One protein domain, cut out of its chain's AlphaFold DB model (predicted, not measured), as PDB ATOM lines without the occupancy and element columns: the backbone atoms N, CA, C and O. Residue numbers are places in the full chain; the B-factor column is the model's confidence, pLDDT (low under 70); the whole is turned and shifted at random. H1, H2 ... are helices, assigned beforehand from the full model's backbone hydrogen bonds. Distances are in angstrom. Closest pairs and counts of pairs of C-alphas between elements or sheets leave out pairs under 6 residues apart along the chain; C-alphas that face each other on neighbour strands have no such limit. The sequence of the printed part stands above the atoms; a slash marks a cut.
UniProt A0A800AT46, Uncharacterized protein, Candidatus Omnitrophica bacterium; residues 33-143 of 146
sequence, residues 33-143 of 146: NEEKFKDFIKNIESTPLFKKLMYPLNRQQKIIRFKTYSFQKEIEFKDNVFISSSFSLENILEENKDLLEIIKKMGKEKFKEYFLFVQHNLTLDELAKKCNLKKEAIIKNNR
ATOM      1  N   ASN A  33     142.964 152.872 195.390       87.69
ATOM      2  CA  ASN A  33     144.010 152.576 196.363       87.69
ATOM      3  C   ASN A  33     145.121 151.715 195.727       87.69
ATOM      4  O   ASN A  33     144.928 151.082 194.685       87.69
ATOM      5  N   GLU A  34     146.285 151.674 196.373       84.56
ATOM      6  CA  GLU A  34     147.479 151.020 195.828       84.56
ATOM      7  C   GLU A  34     147.265 149.523 195.539       84.56
ATOM      8  O   GLU A  34     147.679 149.029 194.490       84.56
ATOM      9  N   GLU A  35     146.548 148.809 196.414       84.19
ATOM     10  CA  GLU A  35     146.234 147.389 196.219       84.19
ATOM     11  C   GLU A  35     145.366 147.147 194.980       84.19
ATOM     12  O   GLU A  35     145.713 146.326 194.130       84.19
ATOM     13  N   LYS A  36     144.271 147.903 194.815       86.31
ATOM     14  CA  LYS A  36     143.397 147.770 193.639       86.31
ATOM     15  C   LYS A  36     144.111 148.187 192.364       86.31
ATOM     16  O   LYS A  36     143.889 147.576 191.319       86.31
ATOM     17  N   PHE A  37     144.969 149.203 192.435       87.50
ATOM     18  CA  PHE A  37     145.790 149.607 191.301       87.50
ATOM     19  C   PHE A  37     146.757 148.486 190.897       87.50
ATOM     20  O   PHE A  37     146.825 148.115 189.724       87.50
ATOM     21  N   LYS A  38     147.444 147.873 191.866       85.75
ATOM     22  CA  LYS A  38     148.331 146.725 191.640       85.75
ATOM     23  C   LYS A  38     147.592 145.546 191.009       85.75
ATOM     24  O   LYS A  38     148.075 144.985 190.022       85.75
ATOM     25  N   ASP A  39     146.420 145.191 191.529       90.44
ATOM     26  CA  ASP A  39     145.604 144.101 190.987       90.44
ATOM     27  C   ASP A  39     145.117 144.403 189.568       90.44
ATOM     28  O   ASP A  39     145.166 143.538 188.690       90.44
ATOM     29  N   PHE A  40     144.713 145.645 189.305       89.38
ATOM     30  CA  PHE A  40     144.331 146.098 187.974       89.38
ATOM     31  C   PHE A  40     145.474 145.930 186.960       89.38
ATOM     32  O   PHE A  40     145.270 145.337 185.896       89.38
ATOM     33  N   ILE A  41     146.686 146.381 187.302       89.25
ATOM     34  CA  ILE A  41     147.871 146.210 186.451       89.25
ATOM     35  C   ILE A  41     148.163 144.726 186.228       89.25
ATOM     36  O   ILE A  41     148.285 144.294 185.082       89.25
ATOM     37  N   LYS A  42     148.180 143.917 187.293       88.75
ATOM     38  CA  LYS A  42     148.426 142.470 187.205       88.75
ATOM     39  C   LYS A  42     147.431 141.778 186.270       88.75
ATOM     40  O   LYS A  42     147.822 140.937 185.455       88.75
ATOM     41  N   ASN A  43     146.156 142.155 186.344       92.69
ATOM     42  CA  ASN A  43     145.112 141.622 185.477       92.69
ATOM     43  C   ASN A  43     145.371 141.972 184.008       92.69
ATOM     44  O   ASN A  43     145.306 141.085 183.156       92.69
ATOM     45  N   ILE A  44     145.749 143.217 183.702       91.12
ATOM     46  CA  ILE A  44     146.097 143.632 182.334       91.12
ATOM     47  C   ILE A  44     147.319 142.875 181.820       91.12
ATOM     48  O   ILE A  44     147.283 142.325 180.715       91.12
ATOM     49  N   GLU A  45     148.381 142.809 182.619       88.38
ATOM     50  CA  GLU A  45     149.633 142.149 182.244       88.38
ATOM     51  C   GLU A  45     149.457 140.646 182.007       88.38
ATOM     52  O   GLU A  45     150.166 140.035 181.199       88.38
ATOM     53  N   SER A  46     148.476 140.034 182.673       89.31
ATOM     54  CA  SER A  46     148.157 138.621 182.491       89.31
ATOM     55  C   SER A  46     147.539 138.305 181.123       89.31
ATOM     56  O   SER A  46     147.655 137.159 180.662       89.31
ATOM     57  N   THR A  47     146.938 139.298 180.454       92.94
ATOM     58  CA  THR A  47     146.171 139.084 179.222       92.94
ATOM     59  C   THR A  47     147.050 138.600 178.059       92.94
ATOM     60  O   THR A  47     148.186 139.063 177.885       92.94
ATOM     61  N   PRO A  48     146.539 137.699 177.193       89.00
ATOM     62  CA  PRO A  48     147.276 137.233 176.016       89.00
ATOM     63  C   PRO A  48     147.676 138.371 175.072       89.00
ATOM     64  O   PRO A  48     148.759 138.342 174.486       89.00
ATOM     65  N   LEU A  49     146.820 139.391 174.950       89.56
ATOM     66  CA  LEU A  49     147.084 140.560 174.119       89.56
ATOM     67  C   LEU A  49     148.270 141.363 174.655       89.56
ATOM     68  O   LEU A  49     149.195 141.644 173.898       89.56
ATOM     69  N   PHE A  50     148.285 141.678 175.953       88.06
ATOM     70  CA  PHE A  50     149.401 142.403 176.556       88.06
ATOM     71  C   PHE A  50     150.714 141.635 176.389       88.06
ATOM     72  O   PHE A  50     151.699 142.190 175.903       88.06
ATOM     73  N   LYS A  51     150.711 140.329 176.683       84.56
ATOM     74  CA  LYS A  51     151.891 139.469 176.507       84.56
ATOM     75  C   LYS A  51     152.390 139.457 175.067       84.56
ATOM     76  O   LYS A  51     153.592 139.545 174.851       84.56
ATOM     77  N   LYS A  52     151.491 139.411 174.080       85.25
ATOM     78  CA  LYS A  52     151.856 139.469 172.658       85.25
ATOM     79  C   LYS A  52     152.481 140.811 172.274       85.25
ATOM     80  O   LYS A  52     153.421 140.830 171.490       85.25
ATOM     81  N   LEU A  53     151.974 141.919 172.809       84.75
ATOM     82  CA  LEU A  53     152.450 143.270 172.485       84.75
ATOM     83  C   LEU A  53     153.745 143.651 173.214       84.75
ATOM     84  O   LEU A  53     154.537 144.440 172.692       84.75
ATOM     85  N   MET A  54     153.952 143.096 174.407       80.81
ATOM     86  CA  MET A  54     155.133 143.312 175.241       80.81
ATOM     87  C   MET A  54     156.271 142.332 174.904       80.81
ATOM     88  O   MET A  54     157.440 142.729 174.838       80.81
ATOM     89  N   TYR A  55     155.926 141.070 174.621       80.88
ATOM     90  CA  TYR A  55     156.846 139.962 174.333       80.88
ATOM     91  C   TYR A  55     156.541 139.278 172.984       80.88
ATOM     92  O   TYR A  55     156.284 138.071 172.938       80.88
ATOM     93  N   PRO A  56     156.551 140.010 171.857       80.81
ATOM     94  CA  PRO A  56     156.282 139.403 170.561       80.81
ATOM     95  C   PRO A  56     157.433 138.492 170.114       80.81
ATOM     96  O   PRO A  56     158.606 138.771 170.365       80.81
ATOM     97  N   LEU A  57     157.092 137.444 169.356       73.19
ATOM     98  CA  LEU A  57     158.070 136.580 168.678       73.19
ATOM     99  C   LEU A  57     158.893 137.361 167.638       73.19
ATOM    100  O   LEU A  57     160.086 137.113 167.478       73.19
ATOM    101  N   ASN A  58     158.268 138.335 166.966       76.50
ATOM    102  CA  ASN A  58     158.930 139.277 166.068       76.50
ATOM    103  C   ASN A  58     159.036 140.657 166.735       76.50
ATOM    104  O   ASN A  58     158.028 141.302 167.019       76.50
ATOM    105  N   ARG A  59     160.261 141.156 166.933       69.19
ATOM    106  CA  ARG A  59     160.506 142.445 167.599       69.19
ATOM    107  C   ARG A  59     159.920 143.657 166.874       69.19
ATOM    108  O   ARG A  59     159.642 144.648 167.540       69.19
ATOM    109  N   GLN A  60     159.665 143.579 165.566       74.75
ATOM    110  CA  GLN A  60     158.977 144.644 164.820       74.75
ATOM    111  C   GLN A  60     157.517 144.840 165.262       74.75
ATOM    112  O   GLN A  60     156.925 145.876 164.992       74.75
ATOM    113  N   GLN A  61     156.939 143.862 165.964       72.12
ATOM    114  CA  GLN A  61     155.577 143.921 166.500       72.12
ATOM    115  C   GLN A  61     155.539 144.412 167.958       72.12
ATOM    116  O   GLN A  61     154.478 144.398 168.580       72.12
ATOM    117  N   LYS A  62     156.687 144.813 168.531       77.31
ATOM    118  CA  LYS A  62     156.764 145.281 169.920       77.31
ATOM    119  C   LYS A  62     156.223 146.699 170.002       77.31
ATOM    120  O   LYS A  62     156.856 147.636 169.528       77.31
ATOM    121  N   ILE A  63     155.056 146.834 170.624       84.19
ATOM    122  CA  ILE A  63     154.364 148.119 170.784       84.19
ATOM    123  C   ILE A  63     154.562 148.661 172.202       84.19
ATOM    124  O   ILE A  63     154.743 149.860 172.390       84.19
ATOM    125  N   ILE A  64     154.572 147.778 173.202       80.00
ATOM    126  CA  ILE A  64     154.716 148.162 174.606       80.00
ATOM    127  C   ILE A  64     156.194 148.063 174.991       80.00
ATOM    128  O   ILE A  64     156.865 147.058 174.734       80.00
ATOM    129  N   ARG A  65     156.724 149.124 175.601       76.12
ATOM    130  CA  ARG A  65     158.082 149.165 176.150       76.12
ATOM    131  C   ARG A  65     158.009 149.637 177.594       76.12
ATOM    132  O   ARG A  65     157.480 150.710 177.865       76.12
ATOM    133  N   PHE A  66     158.586 148.850 178.496       73.69
ATOM    134  CA  PHE A  66     158.834 149.295 179.857       73.69
ATOM    135  C   PHE A  66     159.961 150.328 179.841       73.69
ATOM    136  O   PHE A  66     161.007 150.105 179.225       73.69
ATOM    137  N   LYS A  67     159.722 151.479 180.462       69.38
ATOM    138  CA  LYS A  67     160.734 152.510 180.660       69.38
ATOM    139  C   LYS A  67     160.913 152.667 182.158       69.38
ATOM    140  O   LYS A  67     160.027 153.182 182.830       69.38
ATOM    141  N   THR A  68     162.067 152.250 182.659       56.59
ATOM    142  CA  THR A  68     162.499 152.594 184.010       56.59
ATOM    143  C   THR A  68     162.685 154.107 184.063       56.59
ATOM    144  O   THR A  68     163.553 154.662 183.382       56.59
ATOM    145  N   TYR A  69     161.841 154.798 184.824       54.31
ATOM    146  CA  TYR A  69     162.110 156.184 185.180       54.31
ATOM    147  C   TYR A  69     163.273 156.181 186.174       54.31
ATOM    148  O   TYR A  69     163.110 155.801 187.327       54.31
ATOM    149  N   SER A  70     164.464 156.559 185.705       47.66
ATOM    150  CA  SER A  70     165.588 156.856 186.593       47.66
ATOM    151  C   SER A  70     165.301 158.207 187.243       47.66
ATOM    152  O   SER A  70     165.442 159.254 186.607       47.66
ATOM    153  N   PHE A  71     164.797 158.187 188.475       49.28
ATOM    154  CA  PHE A  71     164.642 159.390 189.284       49.28
ATOM    155  C   PHE A  71     166.037 159.872 189.706       49.28
ATOM    156  O   PHE A  71     166.540 159.505 190.756       49.28
ATOM    157  N   GLN A  72     166.674 160.705 188.879       47.56
ATOM    158  CA  GLN A  72     167.858 161.490 189.268       47.56
ATOM    159  C   GLN A  72     167.478 162.807 189.971       47.56
ATOM    160  O   GLN A  72     168.220 163.782 189.927       47.56
ATOM    161  N   LYS A  73     166.296 162.870 190.589       45.44
ATOM    162  CA  LYS A  73     165.973 163.921 191.552       45.44
ATOM    163  C   LYS A  73     165.900 163.262 192.911       45.44
ATOM    164  O   LYS A  73     165.180 162.279 193.052       45.44
ATOM    165  N   GLU A  74     166.667 163.811 193.844       47.59
ATOM    166  CA  GLU A  74     166.641 163.527 195.274       47.59
ATOM    167  C   GLU A  74     165.196 163.638 195.772       47.59
ATOM    168  O   GLU A  74     164.699 164.705 196.122       47.59
ATOM    169  N   ILE A  75     164.473 162.526 195.708       47.25
ATOM    170  CA  ILE A  75     163.298 162.323 196.530       47.25
ATOM    171  C   ILE A  75     163.904 161.937 197.870       47.25
ATOM    172  O   ILE A  75     164.423 160.830 198.008       47.25
ATOM    173  N   GLU A  76     163.895 162.854 198.835       42.56
ATOM    174  CA  GLU A  76     164.015 162.465 200.236       42.56
ATOM    175  C   GLU A  76     162.832 161.538 200.529       42.56
ATOM    176  O   GLU A  76     161.709 161.970 200.800       42.56
ATOM    177  N   PHE A  77     163.065 160.236 200.375       43.34
ATOM    178  CA  PHE A  77     162.164 159.212 200.862       43.34
ATOM    179  C   PHE A  77     162.098 159.402 202.376       43.34
ATOM    180  O   PHE A  77     163.039 159.090 203.100       43.34
ATOM    181  N   LYS A  78     160.991 159.964 202.870       43.47
ATOM    182  CA  LYS A  78     160.628 159.828 204.281       43.47
ATOM    183  C   LYS A  78     160.286 158.362 204.495       43.47
ATOM    184  O   LYS A  78     159.158 157.937 204.252       43.47
ATOM    185  N   ASP A  79     161.304 157.601 204.868       46.91
ATOM    186  CA  ASP A  79     161.220 156.181 205.162       46.91
ATOM    187  C   ASP A  79     160.157 155.919 206.224       46.91
ATOM    188  O   ASP A  79     160.321 156.232 207.398       46.91
ATOM    189  N   ASN A  80     159.052 155.338 205.768       42.78
ATOM    190  CA  ASN A  80     158.285 154.321 206.479       42.78
ATOM    191  C   ASN A  80     157.631 153.382 205.452       42.78
ATOM    192  O   ASN A  80     156.494 152.939 205.611       42.78
ATOM    193  N   VAL A  81     158.348 153.070 204.366       40.88
ATOM    194  CA  VAL A  81     157.965 151.960 203.490       40.88
ATOM    195  C   VAL A  81     158.456 150.688 204.170       40.88
ATOM    196  O   VAL A  81     159.594 150.263 203.992       40.88
ATOM    197  N   PHE A  82     157.600 150.082 204.991       46.41
ATOM    198  CA  PHE A  82     157.796 148.699 205.405       46.41
ATOM    199  C   PHE A  82     157.763 147.832 204.142       46.41
ATOM    200  O   PHE A  82     156.693 147.508 203.622       46.41
ATOM    201  N   ILE A  83     158.940 147.443 203.645       43.91
ATOM    202  CA  ILE A  83     159.090 146.365 202.664       43.91
ATOM    203  C   ILE A  83     158.704 145.065 203.384       43.91
ATOM    204  O   ILE A  83     159.537 144.301 203.865       43.91
ATOM    205  N   SER A  84     157.403 144.838 203.525       50.97
ATOM    206  CA  SER A  84     156.850 143.592 204.037       50.97
ATOM    207  C   SER A  84     156.755 142.594 202.887       50.97
ATOM    208  O   SER A  84     155.744 142.490 202.202       50.97
ATOM    209  N   SER A  85     157.864 141.902 202.612       47.94
ATOM    210  CA  SER A  85     157.902 140.492 202.173       47.94
ATOM    211  C   SER A  85     159.301 140.114 201.681       47.94
ATOM    212  O   SER A  85     159.732 140.524 200.610       47.94
ATOM    213  N   SER A  86     160.005 139.324 202.497       54.94
ATOM    214  CA  SER A  86     160.879 138.201 202.109       54.94
ATOM    215  C   SER A  86     161.529 138.219 200.711       54.94
ATOM    216  O   SER A  86     161.428 137.238 199.971       54.94
ATOM    217  N   PHE A  87     162.228 139.289 200.333       49.81
ATOM    218  CA  PHE A  87     163.098 139.261 199.160       49.81
ATOM    219  C   PHE A  87     164.385 138.516 199.538       49.81
ATOM    220  O   PHE A  87     165.373 139.120 199.946       49.81
ATOM    221  N   SER A  88     164.346 137.186 199.478       64.75
ATOM    222  CA  SER A  88     165.531 136.341 199.628       64.75
ATOM    223  C   SER A  88     166.072 136.024 198.240       64.75
ATOM    224  O   SER A  88     165.380 135.445 197.396       64.75
ATOM    225  N   LEU A  89     167.320 136.427 197.998       58.84
ATOM    226  CA  LEU A  89     168.043 136.076 196.778       58.84
ATOM    227  C   LEU A  89     168.142 134.556 196.634       58.84
ATOM    228  O   LEU A  89     168.074 134.043 195.523       58.84
ATOM    229  N   GLU A  90     168.235 133.842 197.749       66.19
ATOM    230  CA  GLU A  90     168.294 132.388 197.810       66.19
ATOM    231  C   GLU A  90     167.025 131.768 197.214       66.19
ATOM    232  O   GLU A  90     167.138 130.935 196.318       66.19
ATOM    233  N   ASN A  91     165.834 132.255 197.580       69.31
ATOM    234  CA  ASN A  91     164.569 131.782 197.000       69.31
ATOM    235  C   ASN A  91     164.503 132.024 195.481       69.31
ATOM    236  O   ASN A  91     164.076 131.156 194.722       69.31
ATOM    237  N   ILE A  92     164.990 133.174 195.002       68.31
ATOM    238  CA  ILE A  92     165.023 133.494 193.564       68.31
ATOM    239  C   ILE A  92     165.987 132.566 192.820       68.31
ATOM    240  O   ILE A  92     165.687 132.111 191.714       68.31
ATOM    241  N   LEU A  93     167.153 132.289 193.406       70.25
ATOM    242  CA  LEU A  93     168.142 131.381 192.834       70.25
ATOM    243  C   LEU A  93     167.627 129.935 192.830       70.25
ATOM    244  O   LEU A  93     167.890 129.204 191.874       70.25
ATOM    245  N   GLU A  94     166.863 129.539 193.849       71.50
ATOM    246  CA  GLU A  94     166.243 128.218 193.931       71.50
ATOM    247  C   GLU A  94     165.119 128.016 192.915       71.50
ATOM    248  O   GLU A  94     165.100 126.992 192.230       71.50
ATOM    249  N   GLU A  95     164.240 129.004 192.746       71.69
ATOM    250  CA  GLU A  95     163.171 128.971 191.741       71.69
ATOM    251  C   GLU A  95     163.709 128.986 190.300       71.69
ATOM    252  O   GLU A  95     163.026 128.563 189.367       71.69
ATOM    253  N   ASN A  96     164.943 129.463 190.100       71.25
ATOM    254  CA  ASN A  96     165.536 129.690 188.783       71.25
ATOM    255  C   ASN A  96     166.847 128.914 188.555       71.25
ATOM    256  O   ASN A  96     167.689 129.352 187.763       71.25
ATOM    257  N   LYS A  97     167.020 127.744 189.192       75.50
ATOM    258  CA  LYS A  97     168.214 126.879 189.038       75.50
ATOM    259  C   LYS A  97     168.553 126.583 187.573       75.50
ATOM    260  O   LYS A  97     169.702 126.750 187.165       75.50
ATOM    261  N   ASP A  98     167.547 126.269 186.760       75.19
ATOM    262  CA  ASP A  98     167.703 126.046 185.316       75.19
ATOM    263  C   ASP A  98     168.335 127.248 184.601       75.19
ATOM    264  O   ASP A  98     169.146 127.100 183.687       75.19
ATOM    265  N   LEU A  99     167.959 128.466 185.001       72.19
ATOM    266  CA  LEU A  99     168.473 129.685 184.387       72.19
ATOM    267  C   LEU A  99     169.917 129.940 184.804       72.19
ATOM    268  O   LEU A  99     170.727 130.329 183.966       72.19
ATOM    269  N   LEU A 100     170.267 129.660 186.062       75.25
ATOM    270  CA  LEU A 100     171.646 129.756 186.539       75.25
ATOM    271  C   LEU A 100     172.579 128.830 185.768       75.25
ATOM    272  O   LEU A 100     173.690 129.235 185.422       75.25
ATOM    273  N   GLU A 101     172.137 127.616 185.444       78.19
ATOM    274  CA  GLU A 101     172.915 126.719 184.590       78.19
ATOM    275  C   GLU A 101     173.125 127.291 183.190       78.19
ATOM    276  O   GLU A 101     174.221 127.190 182.637       78.19
ATOM    277  N   ILE A 102     172.103 127.925 182.613       76.62
ATOM    278  CA  ILE A 102     172.223 128.538 181.288       76.62
ATOM    279  C   ILE A 102     173.148 129.763 181.337       76.62
ATOM    280  O   ILE A 102     173.986 129.925 180.449       76.62
ATOM    281  N   ILE A 103     173.052 130.597 182.377       76.81
ATOM    282  CA  ILE A 103     173.945 131.746 182.592       76.81
ATOM    283  C   ILE A 103     175.395 131.269 182.745       76.81
ATOM    284  O   ILE A 103     176.295 131.832 182.119       76.81
ATOM    285  N   LYS A 104     175.629 130.189 183.506       79.00
ATOM    286  CA  LYS A 104     176.954 129.561 183.638       79.00
ATOM    287  C   LYS A 104     177.477 129.040 182.297       79.00
ATOM    288  O   LYS A 104     178.625 129.312 181.967       79.00
ATOM    289  N   LYS A 105     176.645 128.351 181.508       79.88
ATOM    290  CA  LYS A 105     177.014 127.829 180.175       79.88
ATOM    291  C   LYS A 105     177.341 128.936 179.169       79.88
ATOM    292  O   LYS A 105     178.226 128.767 178.339       79.88
ATOM    293  N   MET A 106     176.635 130.062 179.239       80.00
ATOM    294  CA  MET A 106     176.833 131.211 178.350       80.00
ATOM    295  C   MET A 106     178.041 132.073 178.739       80.00
ATOM    296  O   MET A 106     178.653 132.703 177.877       80.00
ATOM    297  N   GLY A 107     178.381 132.096 180.027       79.69
ATOM    298  CA  GLY A 107     179.447 132.918 180.583       79.69
ATOM    299  C   GLY A 107     178.971 134.307 181.017       79.69
ATOM    300  O   GLY A 107     178.084 134.922 180.416       79.69
ATOM    301  N   LYS A 108     179.598 134.816 182.083       79.06
ATOM    302  CA  LYS A 108     179.250 136.082 182.752       79.06
ATOM    303  C   LYS A 108     179.325 137.299 181.823       79.06
ATOM    304  O   LYS A 108     178.439 138.145 181.880       79.06
ATOM    305  N   GLU A 109     180.355 137.373 180.982       78.00
ATOM    306  CA  GLU A 109     180.580 138.479 180.036       78.00
ATOM    307  C   GLU A 109     179.430 138.587 179.025       78.00
ATOM    308  O   GLU A 109     178.764 139.616 178.943       78.00
ATOM    309  N   LYS A 110     179.096 137.479 178.351       75.62
ATOM    310  CA  LYS A 110     177.996 137.427 177.376       75.62
ATOM    311  C   LYS A 110     176.630 137.665 178.019       75.62
ATOM    312  O   LYS A 110     175.775 138.307 177.415       75.62
ATOM    313  N   PHE A 111     176.409 137.177 179.244       78.75
ATOM    314  CA  PHE A 111     175.178 137.477 179.982       78.75
ATOM    315  C   PHE A 111     175.046 138.977 180.259       78.75
ATOM    316  O   PHE A 111     173.989 139.562 180.022       78.75
ATOM    317  N   LYS A 112     176.130 139.616 180.707       72.00
ATOM    318  CA  LYS A 112     176.150 141.062 180.923       72.00
ATOM    319  C   LYS A 112     175.881 141.829 179.631       72.00
ATOM    320  O   LYS A 112     174.981 142.658 179.615       72.00
ATOM    321  N   GLU A 113     176.607 141.517 178.566       72.38
ATOM    322  CA  GLU A 113     176.539 142.219 177.277       72.38
ATOM    323  C   GLU A 113     175.188 142.060 176.562       72.38
ATOM    324  O   GLU A 113     174.721 142.992 175.916       72.38
ATOM    325  N   TYR A 114     174.544 140.891 176.658       71.31
ATOM    326  CA  TYR A 114     173.340 140.604 175.868       71.31
ATOM    327  C   TYR A 114     172.029 140.596 176.657       71.31
ATOM    328  O   TYR A 114     170.970 140.746 176.044       71.31
ATOM    329  N   PHE A 115     172.069 140.421 177.983       71.44
ATOM    330  CA  PHE A 115     170.863 140.294 178.812       71.44
ATOM    331  C   PHE A 115     170.737 141.376 179.894       71.44
ATOM    332  O   PHE A 115     169.613 141.780 180.179       71.44
ATOM    333  N   LEU A 116     171.841 141.866 180.475       68.25
ATOM    334  CA  LEU A 116     171.792 142.935 181.491       68.25
ATOM    335  C   LEU A 116     171.913 144.330 180.873       68.25
ATOM    336  O   LEU A 116     171.125 145.221 181.177       68.25
ATOM    337  N   PHE A 117     172.879 144.521 179.980       63.69
ATOM    338  CA  PHE A 117     173.108 145.780 179.288       63.69
ATOM    339  C   PHE A 117     172.564 145.647 177.871       63.69
ATOM    340  O   PHE A 117     173.250 145.163 176.984       63.69
ATOM    341  N   VAL A 118     171.308 146.039 177.639       58.38
ATOM    342  CA  VAL A 118     170.672 145.952 176.309       58.38
ATOM    343  C   VAL A 118     171.264 147.011 175.367       58.38
ATOM    344  O   VAL A 118     170.611 147.985 175.004       58.38
ATOM    345  N   GLN A 119     172.529 146.848 174.985       53.91
ATOM    346  CA  GLN A 119     173.239 147.744 174.069       53.91
ATOM    347  C   GLN A 119     173.049 147.338 172.600       53.91
ATOM    348  O   GLN A 119     173.380 148.103 171.693       53.91
ATOM    349  N   HIS A 120     172.475 146.157 172.336       57.53
ATOM    350  CA  HIS A 120     172.386 145.590 170.991       57.53
ATOM    351  C   HIS A 120     170.972 145.113 170.626       57.53
ATOM    352  O   HIS A 120     170.350 144.321 171.333       57.53
ATOM    353  N   ASN A 121     170.478 145.535 169.456       58.72
ATOM    354  CA  ASN A 121     169.194 145.103 168.885       58.72
ATOM    355  C   ASN A 121     169.314 143.757 168.141       58.72
ATOM    356  O   ASN A 121     168.878 143.635 167.002       58.72
ATOM    357  N   LEU A 122     169.894 142.737 168.776       66.62
ATOM    358  CA  LEU A 122     170.106 141.426 168.143       66.62
ATOM    359  C   LEU A 122     168.836 140.579 168.168       66.62
ATOM    360  O   LEU A 122     168.190 140.457 169.210       66.62
ATOM    361  N   THR A 123     168.478 139.968 167.045       71.75
ATOM    362  CA  THR A 123     167.346 139.034 166.961       71.75
ATOM    363  C   THR A 123     167.590 137.776 167.809       71.75
ATOM    364  O   THR A 123     168.719 137.469 168.192       71.75
ATOM    365  N   LEU A 124     166.529 137.022 168.129       67.62
ATOM    366  CA  LEU A 124     166.653 135.783 168.916       67.62
ATOM    367  C   LEU A 124     167.585 134.757 168.247       67.62
ATOM    368  O   LEU A 124     168.281 134.016 168.936       67.62
ATOM    369  N   ASP A 125     167.636 134.757 166.916       69.56
ATOM    370  CA  ASP A 125     168.476 133.861 166.121       69.56
ATOM    371  C   ASP A 125     169.955 134.246 166.197       69.56
ATOM    372  O   ASP A 125     170.826 133.382 166.309       69.56
ATOM    373  N   GLU A 126     170.245 135.543 166.193       73.50
ATOM    374  CA  GLU A 126     171.600 136.066 166.367       73.50
ATOM    375  C   GLU A 126     172.104 135.837 167.792       73.50
ATOM    376  O   GLU A 126     173.254 135.444 167.983       73.50
ATOM    377  N   LEU A 127     171.231 136.003 168.791       73.81
ATOM    378  CA  LEU A 127     171.543 135.678 170.182       73.81
ATOM    379  C   LEU A 127     171.802 134.178 170.363       73.81
ATOM    380  O   LEU A 127     172.770 133.818 171.026       73.81
ATOM    381  N   ALA A 128     171.002 133.308 169.736       75.44
ATOM    382  CA  ALA A 128     171.192 131.853 169.758       75.44
ATOM    383  C   ALA A 128     172.557 131.446 169.215       75.44
ATOM    384  O   ALA A 128     173.276 130.684 169.861       75.44
ATOM    385  N   LYS A 129     172.949 132.026 168.078       77.81
ATOM    386  CA  LYS A 129     174.264 131.794 167.472       77.81
ATOM    387  C   LYS A 129     175.404 132.324 168.344       77.81
ATOM    388  O   LYS A 129     176.349 131.592 168.614       77.81
ATOM    389  N   LYS A 130     175.315 133.565 168.837       74.25
ATOM    390  CA  LYS A 130     176.381 134.191 169.647       74.25
ATOM    391  C   LYS A 130     176.560 133.551 171.026       74.25
ATOM    392  O   LYS A 130     177.683 133.467 171.536       74.25
ATOM    393  N   CYS A 131     175.462 133.103 171.627       72.50
ATOM    394  CA  CYS A 131     175.461 132.475 172.945       72.50
ATOM    395  C   CYS A 131     175.630 130.950 172.873       72.50
ATOM    396  O   CYS A 131     175.816 130.331 173.914       72.50
ATOM    397  N   ASN A 132     175.596 130.353 171.674       74.50
ATOM    398  CA  ASN A 132     175.603 128.906 171.439       74.50
ATOM    399  C   ASN A 132     174.514 128.161 172.239       74.50
ATOM    400  O   ASN A 132     174.740 127.106 172.830       74.50
ATOM    401  N   LEU A 133     173.318 128.755 172.293       75.19
ATOM    402  CA  LEU A 133     172.170 128.254 173.049       75.19
ATOM    403  C   LEU A 133     170.981 128.011 172.118       75.19
ATOM    404  O   LEU A 133     170.758 128.754 171.161       75.19
ATOM    405  N   LYS A 134     170.158 127.003 172.433       73.81
ATOM    406  CA  LYS A 134     168.867 126.799 171.758       73.81
ATOM    407  C   LYS A 134     167.956 128.011 171.995       73.81
ATOM    408  O   LYS A 134     167.933 128.565 173.095       73.81
ATOM    409  N   LYS A 135     167.154 128.386 170.991       65.94
ATOM    410  CA  LYS A 135     166.240 129.550 171.047       65.94
ATOM    411  C   LYS A 135     165.322 129.526 172.279       65.94
ATOM    412  O   LYS A 135     165.099 130.557 172.907       65.94
ATOM    413  N   GLU A 136     164.862 128.341 172.671       65.88
ATOM    414  CA  GLU A 136     164.022 128.110 173.856       65.88
ATOM    415  C   GLU A 136     164.702 128.534 175.170       65.88
ATOM    416  O   GLU A 136     164.068 129.138 176.037       65.88
ATOM    417  N   ALA A 137     166.011 128.294 175.302       62.97
ATOM    418  CA  ALA A 137     166.790 128.673 176.481       62.97
ATOM    419  C   ALA A 137     166.989 130.198 176.579       62.97
ATOM    420  O   ALA A 137     167.032 130.761 177.672       62.97
ATOM    421  N   ILE A 138     167.047 130.891 175.438       64.81
ATOM    422  CA  ILE A 138     167.166 132.356 175.384       64.81
ATOM    423  C   ILE A 138     165.849 133.035 175.749       64.81
ATOM    424  O   ILE A 138     165.853 134.031 176.471       64.81
ATOM    425  N   ILE A 139     164.719 132.477 175.307       62.81
ATOM    426  CA  ILE A 139     163.386 132.965 175.687       62.81
ATOM    427  C   ILE A 139     163.196 132.874 177.209       62.81
ATOM    428  O   ILE A 139     162.667 133.805 177.817       62.81
ATOM    429  N   LYS A 140     163.683 131.796 177.837       61.88
ATOM    430  CA  LYS A 140     163.666 131.620 179.296       61.88
ATOM    431  C   LYS A 140     164.514 132.671 180.041       61.88
ATOM    432  O   LYS A 140     164.028 133.234 181.018       61.88
ATOM    433  N   ASN A 141     165.717 133.000 179.559       53.34
ATOM    434  CA  ASN A 141     166.603 133.998 180.193       53.34
ATOM    435  C   ASN A 141     166.182 135.456 179.999       53.34
ATOM    436  O   ASN A 141     166.511 136.308 180.820       53.34
ATOM    437  N   ASN A 142     165.413 135.763 178.953       52.84
ATOM    438  CA  ASN A 142     164.898 137.119 178.732       52.84
ATOM    439  C   ASN A 142     163.855 137.550 179.791       52.84
ATOM    440  O   ASN A 142     163.360 138.672 179.768       52.84
ATOM    441  N   ARG A 143     163.521 136.667 180.743       50.44
ATOM    442  CA  ARG A 143     162.693 136.980 181.916       50.44
ATOM    443  C   ARG A 143     163.405 137.837 182.974       50.44
ATOM    444  O   ARG A 143     162.707 138.378 183.823       50.44
TER     445      ARG A 143
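What this domain is: This is residues 33 to 143 of the 146 residues of an uncharacterized protein of Candidatus Omnitrophica bacterium (UniProt A0A800AT46). What shape does the model show? The longest helix, H1, makes an L with the short helix H2; apart from them, H4, H5, H6 and H7 form a loose cluster of short helices, with H3 sticking out from it. Between H2 and H3 runs a long stretch with no named element, residues 55 to 88, of which 67 to 88 stand free as a wide loop. What is it made of, and how large is it? The printed part has 111 residues with seven named helices, H1 to H7 in chain order, and no named strand, class all helix. It is loose, with a radius of gyration of the C-alphas of 17.5 A and spans of 47 by 33 by 30 A.

Where its parts are: Where is the longest helix? H1 is residues 34 to 46, 18.2 A long, from C-alpha 34 at (147.479, 151.020, 195.828). Where are the others? H2 is residues 48 to 54, 10.0 A; H3 is residues 89 to 95, 10.0 A, from C-alpha 89 at (168.043, 136.076, 196.778); H4 is residues 97 to 106, 14.4 A. H5 is residues 108 to 116, 10.2 A; H6 is residues 124 to 131, 10.2 A; H7 is residues 135 to 143, 13.6 A, ending at C-alpha 143 at (162.693, 136.980, 181.916).

How they stand to each other: What is near H1? H1 and H2 are close but not clearly touching and about perpendicular at 87 degrees, the closest C-alphas being those of Glu 45 and Lys 51, 6.7 A apart. H1 is apart from H3, H4, H5, H6 and H7. Which helices touch? H6 and H7 touch, about perpendicular at 88 degrees, with C-alphas of Ala 128 and Lys 135 closest at 5.6 A. H4 and H7 touch, with C-alphas of Leu 99 and Asn 141 closest at 6.3 A. H5 and H6 are close but not clearly touching, with C-alphas of Lys 110 and Cys 131 closest at 7.1 A, at a shallow tilt of 17 degrees, opposite ways. How do the helix backbones look? Every O i to N i+4 pair is within hydrogen-bond range in H1, H2, H3, H4, H5 and H6, and 4 of 5 are in H7.

The domain as a whole: How far does it reach? The two C-alphas farthest apart are those of Lys 78 and Lys 129, at 48.2 A, and the printed part has no cut. Which link is long? The link from H2 to H3, 34 residues, is long. Where is confidence low? Mean pLDDT of the printed part is 70.0, and 45 residues are under 70, among them residues 67 to 92 and 135 to 143.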